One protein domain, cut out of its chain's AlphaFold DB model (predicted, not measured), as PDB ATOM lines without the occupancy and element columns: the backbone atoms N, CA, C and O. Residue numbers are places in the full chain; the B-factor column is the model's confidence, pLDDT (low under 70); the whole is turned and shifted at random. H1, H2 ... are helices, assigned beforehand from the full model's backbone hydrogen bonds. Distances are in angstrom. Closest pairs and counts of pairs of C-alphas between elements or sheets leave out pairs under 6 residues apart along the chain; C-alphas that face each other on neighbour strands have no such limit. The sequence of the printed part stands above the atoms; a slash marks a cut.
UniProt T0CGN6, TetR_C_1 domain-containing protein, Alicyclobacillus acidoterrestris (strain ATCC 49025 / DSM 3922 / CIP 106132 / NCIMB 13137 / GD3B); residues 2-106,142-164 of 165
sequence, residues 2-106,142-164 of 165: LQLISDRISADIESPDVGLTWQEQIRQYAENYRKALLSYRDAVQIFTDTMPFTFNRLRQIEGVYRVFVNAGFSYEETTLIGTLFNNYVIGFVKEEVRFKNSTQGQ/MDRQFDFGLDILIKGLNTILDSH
ATOM      1  N   LEU A   2     -65.770  64.401  -2.922       89.00
ATOM      2  CA  LEU A   2     -67.107  64.435  -2.294       89.00
ATOM      3  C   LEU A   2     -67.091  64.357  -0.757       89.00
ATOM      4  O   LEU A   2     -67.842  65.078  -0.112       89.00
ATOM      5  N   GLN A   3     -66.191  63.564  -0.162       89.38
ATOM      6  CA  GLN A   3     -66.033  63.501   1.300       89.38
ATOM      7  C   GLN A   3     -65.666  64.859   1.920       89.38
ATOM      8  O   GLN A   3     -66.232  65.228   2.937       89.38
ATOM      9  N   LEU A   4     -64.778  65.639   1.290       90.75
ATOM     10  CA  LEU A   4     -64.403  66.967   1.794       90.75
ATOM     11  C   LEU A   4     -65.567  67.961   1.698       90.75
ATOM     12  O   LEU A   4     -65.725  68.803   2.575       90.75
ATOM     13  N   ILE A   5     -66.397  67.848   0.657       92.25
ATOM     14  CA  ILE A   5     -67.597  68.681   0.511       92.25
ATOM     15  C   ILE A   5     -68.642  68.284   1.560       92.25
ATOM     16  O   ILE A   5     -69.190  69.157   2.222       92.25
ATOM     17  N   SER A   6     -68.870  66.983   1.773       92.44
ATOM     18  CA  SER A   6     -69.748  66.498   2.847       92.44
ATOM     19  C   SER A   6     -69.284  66.982   4.221       92.44
ATOM     20  O   SER A   6     -70.104  67.426   5.027       92.44
ATOM     21  N   ASP A   7     -67.975  66.955   4.470       94.81
ATOM     22  CA  ASP A   7     -67.399  67.443   5.717       94.81
ATOM     23  C   ASP A   7     -67.582  68.954   5.875       94.81
ATOM     24  O   ASP A   7     -67.964  69.419   6.946       94.81
ATOM     25  N   ARG A   8     -67.394  69.721   4.794       94.81
ATOM     26  CA  ARG A   8     -67.614  71.169   4.798       94.81
ATOM     27  C   ARG A   8     -69.069  71.532   5.081       94.81
ATOM     28  O   ARG A   8     -69.309  72.372   5.936       94.81
ATOM     29  N   ILE A   9     -70.020  70.883   4.411       94.94
ATOM     30  CA  ILE A   9     -71.453  71.079   4.677       94.94
ATOM     31  C   ILE A   9     -71.760  70.745   6.142       94.94
ATOM     32  O   ILE A   9     -72.480  71.483   6.801       94.94
ATOM     33  N   SER A  10     -71.172  69.667   6.673       96.12
ATOM     34  CA  SER A  10     -71.354  69.279   8.078       96.12
ATOM     35  C   SER A  10     -70.772  70.300   9.059       96.12
ATOM     36  O   SER A  10     -71.269  70.423  10.174       96.12
ATOM     37  N   ALA A  11     -69.729  71.032   8.666       96.44
ATOM     38  CA  ALA A  11     -69.149  72.107   9.466       96.44
ATOM     39  C   ALA A  11     -70.043  73.358   9.529       96.44
ATOM     40  O   ALA A  11     -69.945  74.111  10.493       96.44
ATOM     41  N   ASP A  12     -70.911  73.565   8.535       96.69
ATOM     42  CA  ASP A  12     -71.854  74.692   8.499       96.69
ATOM     43  C   ASP A  12     -73.161  74.402   9.260       96.69
ATOM     44  O   ASP A  12     -74.000  75.288   9.412       96.69
ATOM     45  N   ILE A  13     -73.344  73.173   9.755       97.06
ATOM     46  CA  ILE A  13     -74.448  72.840  10.658       97.06
ATOM     47  C   ILE A  13     -74.110  73.400  12.042       97.06
ATOM     48  O   ILE A  13     -73.260  72.870  12.764       97.06
ATOM     49  N   GLU A  14     -74.775  74.493  12.403       95.88
ATOM     50  CA  GLU A  14     -74.636  75.121  13.714       95.88
ATOM     51  C   GLU A  14     -75.160  74.194  14.826       95.88
ATOM     52  O   GLU A  14     -76.242  73.611  14.720       95.88
ATOM     53  N   SER A  15     -74.389  74.064  15.910       92.31
ATOM     54  CA  SER A  15     -74.829  73.354  17.116       92.31
ATOM     55  C   SER A  15     -75.926  74.145  17.843       92.31
ATOM     56  O   SER A  15     -75.889  75.375  17.820       92.31
ATOM     57  N   PRO A  16     -76.880  73.472  18.507       93.81
ATOM     58  CA  PRO A  16     -77.938  74.138  19.245       93.81
ATOM     59  C   PRO A  16     -77.410  74.765  20.537       93.81
ATOM     60  O   PRO A  16     -76.324  74.427  21.023       93.81
ATOM     61  N   ASP A  17     -78.215  75.644  21.126       93.62
ATOM     62  CA  ASP A  17     -77.966  76.169  22.462       93.62
ATOM     63  C   ASP A  17     -78.156  75.063  23.515       93.62
ATOM     64  O   ASP A  17     -79.235  74.495  23.685       93.62
ATOM     65  N   VAL A  18     -77.079  74.765  24.243       91.25
ATOM     66  CA  VAL A  18     -77.035  73.718  25.273       91.25
ATOM     67  C   VAL A  18     -77.875  74.043  26.512       91.25
ATOM     68  O   VAL A  18     -78.092  73.153  27.333       91.25
ATOM     69  N   GLY A  19     -78.322  75.294  26.674       93.94
ATOM     70  CA  GLY A  19     -79.216  75.717  27.755       93.94
ATOM     71  C   GLY A  19     -80.691  75.371  27.526       93.94
ATOM     72  O   GLY A  19     -81.489  75.498  28.453       93.94
ATOM     73  N   LEU A  20     -81.054  74.942  26.316       97.19
ATOM     74  CA  LEU A  20     -82.425  74.608  25.940       97.19
ATOM     75  C   LEU A  20     -82.835  73.203  26.402       97.19
ATOM     76  O   LEU A  20     -81.996  72.340  26.678       97.19
ATOM     77  N   THR A  21     -84.142  72.939  26.422       98.06
ATOM     78  CA  THR A  21     -84.663  71.575  26.602       98.06
ATOM     79  C   THR A  21     -84.208  70.660  25.461       98.06
ATOM     80  O   THR A  21     -83.852  71.125  24.376       98.06
ATOM     81  N   TRP A  22     -84.222  69.340  25.663       98.00
ATOM     82  CA  TRP A  22     -83.802  68.413  24.607       98.00
ATOM     83  C   TRP A  22     -84.686  68.532  23.354       98.00
ATOM     84  O   TRP A  22     -84.183  68.431  22.238       98.00
ATOM     85  N   GLN A  23     -85.984  68.811  23.521       98.31
ATOM     86  CA  GLN A  23     -86.931  69.012  22.423       98.31
ATOM     87  C   GLN A  23     -86.543  70.227  21.573       98.31
ATOM     88  O   GLN A  23     -86.512  70.152  20.345       98.31
ATOM     89  N   GLU A  24     -86.229  71.340  22.231       98.31
ATOM     90  CA  GLU A  24     -85.794  72.575  21.580       98.31
ATOM     91  C   GLU A  24     -84.422  72.408  20.915       98.31
ATOM     92  O   GLU A  24     -84.238  72.855  19.785       98.31
ATOM     93  N   GLN A  25     -83.486  71.689  21.548       98.44
ATOM     94  CA  GLN A  25     -82.184  71.376  20.947       98.44
ATOM     95  C   GLN A  25     -82.328  70.539  19.671       98.44
ATOM     96  O   GLN A  25     -81.679  70.837  18.669       98.44
ATOM     97  N   ILE A  26     -83.182  69.509  19.677       98.00
ATOM     98  CA  ILE A  26     -83.452  68.698  18.479       98.00
ATOM     99  C   ILE A  26     -84.138  69.522  17.396       98.00
ATOM    100  O   ILE A  26     -83.801  69.363  16.220       98.00
ATOM    101  N   ARG A  27     -85.047  70.430  17.769       98.25
ATOM    102  CA  ARG A  27     -85.669  71.343  16.812       98.25
ATOM    103  C   ARG A  27     -84.633  72.225  16.123       98.25
ATOM    104  O   ARG A  27     -84.539  72.210  14.898       98.25
ATOM    105  N   GLN A  28     -83.800  72.896  16.909       97.94
ATOM    106  CA  GLN A  28     -82.757  73.772  16.388       97.94
ATOM    107  C   GLN A  28     -81.729  72.997  15.547       97.94
ATOM    108  O   GLN A  28     -81.323  73.466  14.485       97.94
ATOM    109  N   TYR A  29     -81.361  71.773  15.948       97.56
ATOM    110  CA  TYR A  29     -80.537  70.893  15.112       97.56
ATOM    111  C   TYR A  29     -81.198  70.594  13.764       97.56
ATOM    112  O   TYR A  29     -80.527  70.661  12.735       97.56
ATOM    113  N   ALA A  30     -82.489  70.250  13.748       98.25
ATOM    114  CA  ALA A  30     -83.213  69.922  12.521       98.25
ATOM    115  C   ALA A  30     -83.257  71.117  11.559       98.25
ATOM    116  O   ALA A  30     -82.983  70.961  10.369       98.25
ATOM    117  N   GLU A  31     -83.554  72.305  12.088       97.81
ATOM    118  CA  GLU A  31     -83.600  73.565  11.345       97.81
ATOM    119  C   GLU A  31     -82.226  73.927  10.770       97.81
ATOM    120  O   GLU A  31     -82.099  74.162   9.565       97.81
ATOM    121  N   ASN A  32     -81.178  73.895  11.598       97.88
ATOM    122  CA  ASN A  32     -79.806  74.177  11.175       97.88
ATOM    123  C   ASN A  32     -79.326  73.173  10.124       97.88
ATOM    124  O   ASN A  32     -78.684  73.553   9.142       97.88
ATOM    125  N   TYR A  33     -79.678  71.898  10.287       97.56
ATOM    126  CA  TYR A  33     -79.318  70.858   9.338       97.56
ATOM    127  C   TYR A  33     -80.052  71.036   8.001       97.56
ATOM    128  O   TYR A  33     -79.416  71.047   6.944       97.56
ATOM    129  N   ARG A  34     -81.371  71.271   8.027       97.69
ATOM    130  CA  ARG A  34     -82.169  71.596   6.834       97.69
ATOM    131  C   ARG A  34     -81.610  72.818   6.106       97.69
ATOM    132  O   ARG A  34     -81.368  72.748   4.901       97.69
ATOM    133  N   LYS A  35     -81.328  73.906   6.827       97.25
ATOM    134  CA  LYS A  35     -80.743  75.143   6.284       97.25
ATOM    135  C   LYS A  35     -79.387  74.897   5.623       97.25
ATOM    136  O   LYS A  35     -79.165  75.360   4.501       97.25
ATOM    137  N   ALA A  36     -78.497  74.155   6.283       96.62
ATOM    138  CA  ALA A  36     -77.196  73.811   5.724       96.62
ATOM    139  C   ALA A  36     -77.362  73.004   4.432       96.62
ATOM    140  O   ALA A  36     -76.806  73.381   3.408       96.62
ATOM    141  N   LEU A  37     -78.193  71.960   4.420       96.06
ATOM    142  CA  LEU A  37     -78.413  71.150   3.217       96.06
ATOM    143  C   LEU A  37     -79.021  71.960   2.059       96.06
ATOM    144  O   LEU A  37     -78.587  71.806   0.922       96.06
ATOM    145  N   LEU A  38     -79.977  72.849   2.334       95.81
ATOM    146  CA  LEU A  38     -80.593  73.713   1.318       95.81
ATOM    147  C   LEU A  38     -79.640  74.777   0.756       95.81
ATOM    148  O   LEU A  38     -79.866  75.276  -0.345       95.81
ATOM    149  N   SER A  39     -78.572  75.119   1.483       95.44
ATOM    150  CA  SER A  39     -77.571  76.101   1.042       95.44
ATOM    151  C   SER A  39     -76.625  75.554  -0.034       95.44
ATOM    152  O   SER A  39     -75.901  76.316  -0.673       95.44
ATOM    153  N   TYR A  40     -76.636  74.238  -0.266       92.94
ATOM    154  CA  TYR A  40     -75.755  73.559  -1.208       92.94
ATOM    155  C   TYR A  40     -76.576  72.733  -2.204       92.94
ATOM    156  O   TYR A  40     -77.249  71.778  -1.828       92.94
ATOM    157  N   ARG A  41     -76.465  73.056  -3.500       86.75
ATOM    158  CA  ARG A  41     -77.287  72.470  -4.580       86.75
ATOM    159  C   ARG A  41     -77.408  70.940  -4.524       86.75
ATOM    160  O   ARG A  41     -78.504  70.411  -4.658       86.75
ATOM    161  N   ASP A  42     -76.289  70.251  -4.302       90.50
ATOM    162  CA  ASP A  42     -76.207  68.787  -4.391       90.50
ATOM    163  C   ASP A  42     -76.032  68.122  -3.007       90.50
ATOM    164  O   ASP A  42     -75.643  66.958  -2.920       90.50
ATOM    165  N   ALA A  43     -76.299  68.838  -1.903       92.19
ATOM    166  CA  ALA A  43     -75.977  68.385  -0.543       92.19
ATOM    167  C   ALA A  43     -76.572  67.019  -0.194       92.19
ATOM    168  O   ALA A  43     -75.873  66.140   0.303       92.19
ATOM    169  N   VAL A  44     -77.861  66.837  -0.487       90.94
ATOM    170  CA  VAL A  44     -78.601  65.602  -0.204       90.94
ATOM    171  C   VAL A  44     -77.973  64.413  -0.931       90.94
ATOM    172  O   VAL A  44     -77.768  63.355  -0.332       90.94
ATOM    173  N   GLN A  45     -77.628  64.588  -2.209       91.44
ATOM    174  CA  GLN A  45     -76.986  63.542  -2.998       91.44
ATOM    175  C   GLN A  45     -75.588  63.237  -2.452       91.44
ATOM    176  O   GLN A  45     -75.276  62.082  -2.185       91.44
ATOM    177  N   ILE A  46     -74.789  64.268  -2.164       92.75
ATOM    178  CA  ILE A  46     -73.457  64.116  -1.568       92.75
ATOM    179  C   ILE A  46     -73.527  63.345  -0.245       92.75
ATOM    180  O   ILE A  46     -72.699  62.471   0.000       92.75
ATOM    181  N   PHE A  47     -74.509  63.640   0.608       91.75
ATOM    182  CA  PHE A  47     -74.689  62.953   1.888       91.75
ATOM    183  C   PHE A  47     -75.118  61.497   1.725       91.75
ATOM    184  O   PHE A  47     -74.713  60.673   2.546       91.75
ATOM    185  N   THR A  48     -75.900  61.192   0.687       87.12
ATOM    186  CA  THR A  48     -76.340  59.829   0.354       87.12
ATOM    187  C   THR A  48     -75.200  59.004  -0.251       87.12
ATOM    188  O   THR A  48     -75.069  57.820   0.046       87.12
ATOM    189  N   ASP A  49     -74.328  59.640  -1.034       90.88
ATOM    190  CA  ASP A  49     -73.232  58.990  -1.762       90.88
ATOM    191  C   ASP A  49     -71.941  58.857  -0.927       90.88
ATOM    192  O   ASP A  49     -70.947  58.288  -1.386       90.88
ATOM    193  N   THR A  50     -71.910  59.395   0.299       90.12
ATOM    194  CA  THR A  50     -70.716  59.390   1.158       90.12
ATOM    195  C   THR A  50     -70.987  58.819   2.544       90.12
ATOM    196  O   THR A  50     -71.944  59.188   3.222       90.12
ATOM    197  N   MET A  51     -70.069  57.964   3.001       89.81
ATOM    198  CA  MET A  51     -70.071  57.462   4.375       89.81
ATOM    199  C   MET A  51     -69.808  58.599   5.378       89.81
ATOM    200  O   MET A  51     -68.936  59.439   5.125       89.81
ATOM    201  N   PRO A  52     -70.489  58.618   6.537       90.06
ATOM    202  CA  PRO A  52     -70.445  59.728   7.486       90.06
ATOM    203  C   PRO A  52     -69.221  59.690   8.423       90.06
ATOM    204  O   PRO A  52     -69.341  59.932   9.617       90.06
ATOM    205  N   PHE A  53     -68.034  59.373   7.900       92.81
ATOM    206  CA  PHE A  53     -66.815  59.178   8.706       92.81
ATOM    207  C   PHE A  53     -65.856  60.369   8.691       92.81
ATOM    208  O   PHE A  53     -64.728  60.272   9.171       92.81
ATOM    209  N   THR A  54     -66.272  61.497   8.122       94.56
ATOM    210  CA  THR A  54     -65.471  62.719   8.147       94.56
ATOM    211  C   THR A  54     -65.637  63.436   9.487       94.56
ATOM    212  O   THR A  54     -66.656  63.282  10.162       94.56
ATOM    213  N   PHE A  55     -64.624  64.196   9.903       95.88
ATOM    214  CA  PHE A  55     -64.531  64.731  11.265       95.88
ATOM    215  C   PHE A  55     -65.735  65.589  11.672       95.88
ATOM    216  O   PHE A  55     -66.321  65.365  12.730       95.88
ATOM    217  N   ASN A  56     -66.139  66.544  10.834       97.00
ATOM    218  CA  ASN A  56     -67.270  67.413  11.143       97.00
ATOM    219  C   ASN A  56     -68.584  66.633  11.111       97.00
ATOM    220  O   ASN A  56     -69.449  66.874  11.943       97.00
ATOM    221  N   ARG A  57     -68.723  65.644  10.224       94.62
ATOM    222  CA  ARG A  57     -69.929  64.806  10.171       94.62
ATOM    223  C   ARG A  57     -70.074  63.926  11.415       94.62
ATOM    224  O   ARG A  57     -71.156  63.877  11.994       94.62
ATOM    225  N   LEU A  58     -68.980  63.325  11.886       97.25
ATOM    226  CA  LEU A  58     -68.940  62.606  13.163       97.25
ATOM    227  C   LEU A  58     -69.250  63.527  14.348       97.25
ATOM    228  O   LEU A  58     -69.977  63.127  15.250       97.25
ATOM    229  N   ARG A  59     -68.762  64.774  14.329       97.19
ATOM    230  CA  ARG A  59     -69.079  65.772  15.361       97.19
ATOM    231  C   ARG A  59     -70.573  66.098  15.421       97.19
ATOM    232  O   ARG A  59     -71.102  66.233  16.520       97.19
ATOM    233  N   GLN A  60     -71.249  66.209  14.277       97.19
ATOM    234  CA  GLN A  60     -72.699  66.429  14.255       97.19
ATOM    235  C   GLN A  60     -73.467  65.209  14.779       97.19
ATOM    236  O   GLN A  60     -74.396  65.366  15.566       97.19
ATOM    237  N   ILE A  61     -73.045  63.994  14.407       97.06
ATOM    238  CA  ILE A  61     -73.640  62.746  14.917       97.06
ATOM    239  C   ILE A  61     -73.494  62.660  16.440       97.06
ATOM    240  O   ILE A  61     -74.485  62.460  17.137       97.06
ATOM    241  N   GLU A  62     -72.283  62.880  16.953       97.31
ATOM    242  CA  GLU A  62     -72.002  62.942  18.392       97.31
ATOM    243  C   GLU A  62     -72.892  63.983  19.085       97.31
ATOM    244  O   GLU A  62     -73.498  63.708  20.118       97.31
ATOM    245  N   GLY A  63     -73.015  65.174  18.493       97.38
ATOM    246  CA  GLY A  63     -73.846  66.254  19.009       97.38
ATOM    247  C   GLY A  63     -75.310  65.853  19.175       97.38
ATOM    248  O   GLY A  63     -75.861  66.030  20.260       97.38
ATOM    249  N   VAL A  64     -75.915  65.271  18.138       97.69
ATOM    250  CA  VAL A  64     -77.305  64.784  18.172       97.69
ATOM    251  C   VAL A  64     -77.469  63.651  19.189       97.69
ATOM    252  O   VAL A  64     -78.412  63.663  19.978       97.69
ATOM    253  N   TYR A  65     -76.542  62.691  19.225       98.31
ATOM    254  CA  TYR A  65     -76.632  61.548  20.139       98.31
ATOM    255  C   TYR A  65     -76.528  61.986  21.598       98.31
ATOM    256  O   TYR A  65     -77.287  61.506  22.437       98.31
ATOM    257  N   ARG A  66     -75.658  62.956  21.899       97.94
ATOM    258  CA  ARG A  66     -75.554  63.531  23.244       97.94
ATOM    259  C   ARG A  66     -76.856  64.169  23.713       97.94
ATOM    260  O   ARG A  66     -77.148  64.073  24.900       97.94
ATOM    261  N   VAL A  67     -77.640  64.793  22.829       98.19
ATOM    262  CA  VAL A  67     -78.946  65.359  23.214       98.19
ATOM    263  C   VAL A  67     -79.874  64.257  23.725       98.19
ATOM    264  O   VAL A  67     -80.422  64.387  24.816       98.19
ATOM    265  N   PHE A  68     -79.998  63.148  22.990       98.06
ATOM    266  CA  PHE A  68     -80.868  62.037  23.387       98.06
ATOM    267  C   PHE A  68     -80.352  61.285  24.620       98.06
ATOM    268  O   PHE A  68     -81.123  61.033  25.544       98.06
ATOM    269  N   VAL A  69     -79.050  61.001  24.701       98.00
ATOM    270  CA  VAL A  69     -78.462  60.349  25.886       98.00
ATOM    271  C   VAL A  69     -78.673  61.198  27.140       98.00
ATOM    272  O   VAL A  69     -79.091  60.679  28.170       98.00
ATOM    273  N   ASN A  70     -78.444  62.513  27.062       97.12
ATOM    274  CA  ASN A  70     -78.649  63.409  28.204       97.12
ATOM    275  C   ASN A  70     -80.129  63.556  28.585       97.12
ATOM    276  O   ASN A  70     -80.426  63.838  29.743       97.12
ATOM    277  N   ALA A  71     -81.046  63.380  27.629       96.94
ATOM    278  CA  ALA A  71     -82.482  63.382  27.890       96.94
ATOM    279  C   ALA A  71     -82.956  62.124  28.642       96.94
ATOM    280  O   ALA A  71     -84.028  62.161  29.233       96.94
ATOM    281  N   GLY A  72     -82.161  61.046  28.650       97.56
ATOM    282  CA  GLY A  72     -82.457  59.805  29.371       97.56
ATOM    283  C   GLY A  72     -82.745  58.595  28.481       97.56
ATOM    284  O   GLY A  72     -82.978  57.514  29.012       97.56
ATOM    285  N   PHE A  73     -82.682  58.734  27.153       98.25
ATOM    286  CA  PHE A  73     -82.827  57.587  26.253       98.25
ATOM    287  C   PHE A  73     -81.671  56.595  26.430       98.25
ATOM    288  O   PHE A  73     -80.511  56.981  26.607       98.25
ATOM    289  N   SER A  74     -81.965  55.300  26.312       97.88
ATOM    290  CA  SER A  74     -80.930  54.266  26.280       97.88
ATOM    291  C   SER A  74     -80.032  54.406  25.042       97.88
ATOM    292  O   SER A  74     -80.367  55.075  24.058       97.88
ATOM    293  N   TYR A  75     -78.872  53.747  25.048       97.75
ATOM    294  CA  TYR A  75     -77.965  53.766  23.892       97.75
ATOM    295  C   TYR A  75     -78.562  53.091  22.648       97.75
ATOM    296  O   TYR A  75     -78.303  53.525  21.521       97.75
ATOM    297  N   GLU A  76     -79.375  52.052  22.846       97.56
ATOM    298  CA  GLU A  76     -80.086  51.383  21.758       97.56
ATOM    299  C   GLU A  76     -81.118  52.329  21.133       97.56
ATOM    300  O   GLU A  76     -81.070  52.582  19.928       97.56
ATOM    301  N   GLU A  77     -81.973  52.945  21.957       98.00
ATOM    302  CA  GLU A  77     -82.949  53.936  21.496       98.00
ATOM    303  C   GLU A  77     -82.264  55.120  20.819       98.00
ATOM    304  O   GLU A  77     -82.651  55.490  19.718       98.00
ATOM    305  N   THR A  78     -81.195  55.665  21.405       98.50
ATOM    306  CA  THR A  78     -80.437  56.788  20.827       98.50
ATOM    307  C   THR A  78     -79.984  56.491  19.396       98.50
ATOM    308  O   THR A  78     -80.095  57.348  18.520       98.50
ATOM    309  N   THR A  79     -79.516  55.270  19.127       97.75
ATOM    310  CA  THR A  79     -79.061  54.873  17.785       97.75
ATOM    311  C   THR A  79     -80.225  54.813  16.789       97.75
ATOM    312  O   THR A  79     -80.115  55.291  15.652       97.75
ATOM    313  N   LEU A  80     -81.367  54.261  17.214       98.19
ATOM    314  CA  LEU A  80     -82.582  54.174  16.397       98.19
ATOM    315  C   LEU A  80     -83.181  55.563  16.128       98.19
ATOM    316  O   LEU A  80     -83.501  55.893  14.985       98.19
ATOM    317  N   ILE A  81     -83.270  56.397  17.163       98.25
ATOM    318  CA  ILE A  81     -83.795  57.765  17.103       98.25
ATOM    319  C   ILE A  81     -82.892  58.646  16.241       98.25
ATOM    320  O   ILE A  81     -83.387  59.381  15.391       98.25
ATOM    321  N   GLY A  82     -81.572  58.546  16.392       97.50
ATOM    322  CA  GLY A  82     -80.615  59.276  15.564       97.50
ATOM    323  C   GLY A  82     -80.745  58.940  14.075       97.50
ATOM    324  O   GLY A  82     -80.724  59.834  13.227       97.50
ATOM    325  N   THR A  83     -80.971  57.662  13.754       96.38
ATOM    326  CA  THR A  83     -81.254  57.215  12.381       96.38
ATOM    327  C   THR A  83     -82.575  57.792  11.867       96.38
ATOM    328  O   THR A  83     -82.629  58.311  10.750       96.38
ATOM    329  N   LEU A  84     -83.634  57.743  12.682       98.00
ATOM    330  CA  LEU A  84     -84.945  58.312  12.359       98.00
ATOM    331  C   LEU A  84     -84.858  59.822  12.095       98.00
ATOM    332  O   LEU A  84     -85.360  60.291  11.076       98.00
ATOM    333  N   PHE A  85     -84.174  60.560  12.969       98.06
ATOM    334  CA  PHE A  85     -83.931  61.995  12.841       98.06
ATOM    335  C   PHE A  85     -83.199  62.331  11.537       98.06
ATOM    336  O   PHE A  85     -83.665  63.161  10.758       98.06
ATOM    337  N   ASN A  86     -82.089  61.641  11.252       96.06
ATOM    338  CA  ASN A  86     -81.334  61.846  10.017       96.06
ATOM    339  C   ASN A  86     -82.193  61.572   8.773       96.06
ATOM    340  O   ASN A  86     -82.202  62.370   7.835       96.06
ATOM    341  N   ASN A  87     -82.933  60.461   8.769       96.38
ATOM    342  CA  ASN A  87     -83.792  60.086   7.648       96.38
ATOM    343  C   ASN A  87     -84.921  61.093   7.429       96.38
ATOM    344  O   ASN A  87     -85.243  61.396   6.281       96.38
ATOM    345  N   TYR A  88     -85.488  61.629   8.510       98.00
ATOM    346  CA  TYR A  88     -86.505  62.666   8.441       98.00
ATOM    347  C   TYR A  88     -85.967  63.930   7.764       98.00
ATOM    348  O   TYR A  88     -86.517  64.359   6.751       98.00
ATOM    349  N   VAL A  89     -84.852  64.482   8.259       97.38
ATOM    350  CA  VAL A  89     -84.283  65.727   7.716       97.38
ATOM    351  C   VAL A  89     -83.837  65.545   6.263       97.38
ATOM    352  O   VAL A  89     -84.235  66.318   5.394       97.38
ATOM    353  N   ILE A  90     -83.058  64.500   5.964       95.62
ATOM    354  CA  ILE A  90     -82.559  64.239   4.604       95.62
ATOM    355  C   ILE A  90     -83.713  63.956   3.637       95.62
ATOM    356  O   ILE A  90     -83.725  64.485   2.524       95.62
ATOM    357  N   GLY A  91     -84.685  63.136   4.050       96.25
ATOM    358  CA  GLY A  91     -85.850  62.795   3.239       96.25
ATOM    359  C   GLY A  91     -86.715  64.013   2.930       96.25
ATOM    360  O   GLY A  91     -87.117  64.198   1.782       96.25
ATOM    361  N   PHE A  92     -86.930  64.878   3.923       97.06
ATOM    362  CA  PHE A  92     -87.686  66.110   3.737       97.06
ATOM    363  C   PHE A  92     -86.971  67.076   2.789       97.06
ATOM    364  O   PHE A  92     -87.555  67.507   1.799       97.06
ATOM    365  N   VAL A  93     -85.685  67.366   3.030       96.62
ATOM    366  CA  VAL A  93     -84.912  68.281   2.172       96.62
ATOM    367  C   VAL A  93     -84.837  67.762   0.737       96.62
ATOM    368  O   VAL A  93     -84.909  68.545  -0.208       96.62
ATOM    369  N   LYS A  94     -84.734  66.441   0.546       94.88
ATOM    370  CA  LYS A  94     -84.778  65.824  -0.785       94.88
ATOM    371  C   LYS A  94     -86.066  66.174  -1.532       94.88
ATOM    372  O   LYS A  94     -86.000  66.544  -2.704       94.88
ATOM    373  N   GLU A  95     -87.213  66.040  -0.872       92.88
ATOM    374  CA  GLU A  95     -88.511  66.353  -1.471       92.88
ATOM    375  C   GLU A  95     -88.679  67.860  -1.685       92.88
ATOM    376  O   GLU A  95     -89.129  68.274  -2.747       92.88
ATOM    377  N   GLU A  96     -88.221  68.689  -0.746       93.50
ATOM    378  CA  GLU A  96     -88.243  70.145  -0.880       93.50
ATOM    379  C   GLU A  96     -87.410  70.628  -2.080       93.50
ATOM    380  O   GLU A  96     -87.869  71.461  -2.864       93.50
ATOM    381  N   VAL A  97     -86.202  70.086  -2.272       92.12
ATOM    382  CA  VAL A  97     -85.354  70.392  -3.435       92.12
ATOM    383  C   VAL A  97     -86.005  69.899  -4.726       92.12
ATOM    384  O   VAL A  97     -86.047  70.638  -5.712       92.12
ATOM    385  N   ARG A  98     -86.552  68.674  -4.738       90.19
ATOM    386  CA  ARG A  98     -87.288  68.143  -5.896       90.19
ATOM    387  C   ARG A  98     -88.460  69.054  -6.259       90.19
ATOM    388  O   ARG A  98     -88.614  69.392  -7.431       90.19
ATOM    389  N   PHE A  99     -89.246  69.465  -5.268       88.88
ATOM    390  CA  PHE A  99     -90.382  70.353  -5.453       88.88
ATOM    391  C   PHE A  99     -89.937  71.704  -6.025       88.88
ATOM    392  O   PHE A  99     -90.437  72.091  -7.082       88.88
ATOM    393  N   LYS A 100     -88.942  72.368  -5.410       88.12
ATOM    394  CA  LYS A 100     -88.370  73.646  -5.889       88.12
ATOM    395  C   LYS A 100     -87.879  73.560  -7.336       88.12
ATOM    396  O   LYS A 100     -88.133  74.468  -8.119       88.12
ATOM    397  N   ASN A 101     -87.232  72.458  -7.712       88.44
ATOM    398  CA  ASN A 101     -86.767  72.243  -9.084       88.44
ATOM    399  C   ASN A 101     -87.929  72.019 -10.065       88.44
ATOM    400  O   ASN A 101     -87.905  72.545 -11.172       88.44
ATOM    401  N   SER A 102     -88.953  71.251  -9.673       86.38
ATOM    402  CA  SER A 102     -90.110  70.954 -10.537       86.38
ATOM    403  C   SER A 102     -91.050  72.139 -10.758       86.38
ATOM    404  O   SER A 102     -91.804  72.144 -11.723       86.38
ATOM    405  N   THR A 103     -90.994  73.126  -9.866       85.69
ATOM    406  CA  THR A 103     -91.869  74.304  -9.850       85.69
ATOM    407  C   THR A 103     -91.136  75.594 -10.213       85.69
ATOM    408  O   THR A 103     -91.678  76.694 -10.102       85.69
ATOM    409  N   GLN A 104     -89.882  75.475 -10.655       85.19
ATOM    410  CA  GLN A 104     -89.042  76.614 -10.984       85.19
ATOM    411  C   GLN A 104     -89.678  77.461 -12.095       85.19
ATOM    412  O   GLN A 104     -89.953  76.971 -13.188       85.19
ATOM    413  N   GLY A 105     -89.870  78.752 -11.817       84.19
ATOM    414  CA  GLY A 105     -90.465  79.701 -12.763       84.19
ATOM    415  C   GLY A 105     -91.996  79.727 -12.775       84.19
ATOM    416  O   GLY A 105     -92.552  80.451 -13.593       84.19
ATOM    417  N   GLN A 106     -92.660  78.983 -11.887       84.62
ATOM    418  CA  GLN A 106     -94.108  79.057 -11.672       84.62
ATOM    419  C   GLN A 106     -94.419  79.858 -10.407       84.62
ATOM    420  O   GLN A 106     -93.680  79.783  -9.420       84.62
ATOM    421  N   MET A 142     -93.463  74.714   3.057       89.94
ATOM    422  CA  MET A 142     -92.430  73.727   3.387       89.94
ATOM    423  C   MET A 142     -91.981  73.852   4.842       89.94
ATOM    424  O   MET A 142     -91.668  72.843   5.465       89.94
ATOM    425  N   ASP A 143     -92.002  75.063   5.397       93.06
ATOM    426  CA  ASP A 143     -91.625  75.293   6.789       93.06
ATOM    427  C   ASP A 143     -92.661  74.686   7.723       93.06
ATOM    428  O   ASP A 143     -92.327  73.834   8.543       93.06
ATOM    429  N   ARG A 144     -93.944  74.972   7.494       92.06
ATOM    430  CA  ARG A 144     -95.024  74.354   8.268       92.06
ATOM    431  C   ARG A 144     -95.051  72.830   8.148       92.06
ATOM    432  O   ARG A 144     -95.359  72.153   9.128       92.06
ATOM    433  N   GLN A 145     -94.788  72.276   6.964       93.06
ATOM    434  CA  GLN A 145     -94.749  70.822   6.776       93.06
ATOM    435  C   GLN A 145     -93.576  70.176   7.528       93.06
ATOM    436  O   GLN A 145     -93.747  69.107   8.125       93.06
ATOM    437  N   PHE A 146     -92.409  70.825   7.523       96.69
ATOM    438  CA  PHE A 146     -91.246  70.382   8.287       96.69
ATOM    439  C   PHE A 146     -91.518  70.454   9.794       96.69
ATOM    440  O   PHE A 146     -91.362  69.472  10.516       96.69
ATOM    441  N   ASP A 147     -92.033  71.578  10.277       96.56
ATOM    442  CA  ASP A 147     -92.311  71.750  11.703       96.56
ATOM    443  C   ASP A 147     -93.367  70.762  12.196       96.56
ATOM    444  O   ASP A 147     -93.220  70.167  13.261       96.56
ATOM    445  N   PHE A 148     -94.406  70.511  11.396       96.12
ATOM    446  CA  PHE A 148     -95.447  69.549  11.743       96.12
ATOM    447  C   PHE A 148     -94.912  68.117  11.877       96.12
ATOM    448  O   PHE A 148     -95.264  67.408  12.822       96.12
ATOM    449  N   GLY A 149     -94.065  67.669  10.944       96.88
ATOM    450  CA  GLY A 149     -93.471  66.334  11.027       96.88
ATOM    451  C   GLY A 149     -92.519  66.209  12.217       96.88
ATOM    452  O   GLY A 149     -92.577  65.222  12.954       96.88
ATOM    453  N   LEU A 150     -91.705  67.235  12.455       98.12
ATOM    454  CA  LEU A 150     -90.784  67.287  13.582       98.12
ATOM    455  C   LEU A 150     -91.514  67.303  14.933       98.12
ATOM    456  O   LEU A 150     -91.117  66.587  15.852       98.12
ATOM    457  N   ASP A 151     -92.626  68.031  15.034       98.25
ATOM    458  CA  ASP A 151     -93.505  68.033  16.205       98.25
ATOM    459  C   ASP A 151     -94.040  66.639  16.527       98.25
ATOM    460  O   ASP A 151     -94.084  66.246  17.695       98.25
ATOM    461  N   ILE A 152     -94.466  65.889  15.506       98.31
ATOM    462  CA  ILE A 152     -94.955  64.516  15.679       98.31
ATOM    463  C   ILE A 152     -93.832  63.620  16.192       98.31
ATOM    464  O   ILE A 152     -94.052  62.866  17.141       98.31
ATOM    465  N   LEU A 153     -92.636  63.717  15.601       98.06
ATOM    466  CA  LEU A 153     -91.479  62.945  16.048       98.06
ATOM    467  C   LEU A 153     -91.164  63.250  17.512       98.06
ATOM    468  O   LEU A 153     -91.133  62.333  18.324       98.06
ATOM    469  N   ILE A 154     -91.021  64.525  17.874       98.38
ATOM    470  CA  ILE A 154     -90.705  64.941  19.244       98.38
ATOM    471  C   ILE A 154     -91.773  64.457  20.236       98.38
ATOM    472  O   ILE A 154     -91.427  63.901  21.276       98.38
ATOM    473  N   LYS A 155     -93.068  64.600  19.920       98.31
ATOM    474  CA  LYS A 155     -94.166  64.114  20.779       98.31
ATOM    475  C   LYS A 155     -94.152  62.590  20.941       98.31
ATOM    476  O   LYS A 155     -94.375  62.086  22.043       98.31
ATOM    477  N   GLY A 156     -93.870  61.857  19.864       98.00
ATOM    478  CA  GLY A 156     -93.721  60.402  19.904       98.00
ATOM    479  C   GLY A 156     -92.549  59.973  20.786       98.00
ATOM    480  O   GLY A 156     -92.706  59.107  21.641       98.00
ATOM    481  N   LEU A 157     -91.401  60.640  20.639       97.81
ATOM    482  CA  LEU A 157     -90.214  60.406  21.462       97.81
ATOM    483  C   LEU A 157     -90.456  60.738  22.937       97.81
ATOM    484  O   LEU A 157     -90.015  59.987  23.800       97.81
ATOM    485  N   ASN A 158     -91.198  61.809  23.235       97.25
ATOM    486  CA  ASN A 158     -91.560  62.148  24.612       97.25
ATOM    487  C   ASN A 158     -92.377  61.027  25.262       97.25
ATOM    488  O   ASN A 158     -92.079  60.639  26.379       97.25
ATOM    489  N   THR A 159     -93.330  60.443  24.531       97.44
ATOM    490  CA  THR A 159     -94.115  59.294  25.023       97.44
ATOM    491  C   THR A 159     -93.235  58.081  25.349       97.44
ATOM    492  O   THR A 159     -93.499  57.371  26.315       97.44
ATOM    493  N   ILE A 160     -92.190  57.828  24.550       95.81
ATOM    494  CA  ILE A 160     -91.228  56.743  24.814       95.81
ATOM    495  C   ILE A 160     -90.440  57.046  26.089       95.81
ATOM    496  O   ILE A 160     -90.348  56.187  26.961       95.81
ATOM    497  N   LEU A 161     -89.931  58.269  26.227       94.75
ATOM    498  CA  LEU A 161     -89.171  58.686  27.403       94.75
ATOM    499  C   LEU A 161     -90.019  58.639  28.684       94.75
ATOM    500  O   LEU A 161     -89.562  58.149  29.711       94.75
ATOM    501  N   ASP A 162     -91.280  59.070  28.610       94.06
ATOM    502  CA  ASP A 162     -92.229  59.014  29.726       94.06
ATOM    503  C   ASP A 162     -92.508  57.565  30.171       94.06
ATOM    504  O   ASP A 162     -92.847  57.332  31.327       94.06
ATOM    505  N   SER A 163     -92.343  56.577  29.280       92.69
ATOM    506  CA  SER A 163     -92.507  55.153  29.611       92.69
ATOM    507  C   SER A 163     -91.324  54.545  30.374       92.69
ATOM    508  O   SER A 163     -91.419  53.409  30.839       92.69
ATOM    509  N   HIS A 164     -90.212  55.278  30.502       88.19
ATOM    510  CA  HIS A 164     -89.069  54.877  31.329       88.19
ATOM    511  C   HIS A 164     -89.265  55.206  32.817       88.19
ATOM    512  O   HIS A 164     -88.495  54.711  33.642       88.19
TER     513      HIS A 164
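This is residues 2 to 106 and 142 to 164 of the 165 residues of the protein "TetR_C_1 domain-containing protein" of Alicyclobacillus acidoterrestris (strain ATCC 49025 / DSM 3922 / CIP 106132 / NCIMB 13137 / GD3B) (UniProt T0CGN6). The longest helix, H5, and H4 meet near their link as a V; H2 packs on both, and H1 and H3 bridge the V's open end. H6 runs alongside H5 and H2, completing a loose three-helix bundle, while residues 100 to 106 stick out. The printed part has 128 residues, with six named helices, H1 to H6 in order, and no named strand: all helix. It is compact, with a radius of gyration of the C-alphas of 14.9 A and spans of 49 by 33 by 25 A.

Find C-alpha 75 at (-77.965, 53.766, 23.892); from there H5 runs 40.4 A to residue 102. H6, residues 142 to 162, covers 30.2 A and ends at C-alpha 162, (-92.229, 59.014, 29.726). H2, residues 22 to 38, covers 24.1 A, and H4, residues 55 to 71, 24.5 A. H1 is residues 2 to 11, 14.2 A, starting at (-67.107, 64.435, -2.294); H3 is residues 43 to 49, 9.9 A.

Start at Val 89 of H5: its C-alpha is 6.3 A from that of Arg 34, the closest pair where H5, with residues 85 to 97 alone, touches H2. H6 is close to H5 but not clearly touching, closest at the C-alphas of Glu 96 and Met 142, 7.0 A, at a shallow tilt of 11 degrees, opposite ways. H4 touches H5 at a steep tilt of 57 degrees, closest at C-alphas 68 and 78, 5.9 A. H1 touches H3, closest at C-alphas 6 and 47, 6.2 A. In all six helices every O i to N i+4 pair is within hydrogen-bond range.

The C-alphas farthest apart, of Gly 105 and His 164, are 50.6 A apart. Residues 107 to 141 are not printed; C-alphas 106 and 142 are 16.1 A apart across the cut. Of the links printed whole, none is long. No printed residue has pLDDT under 70.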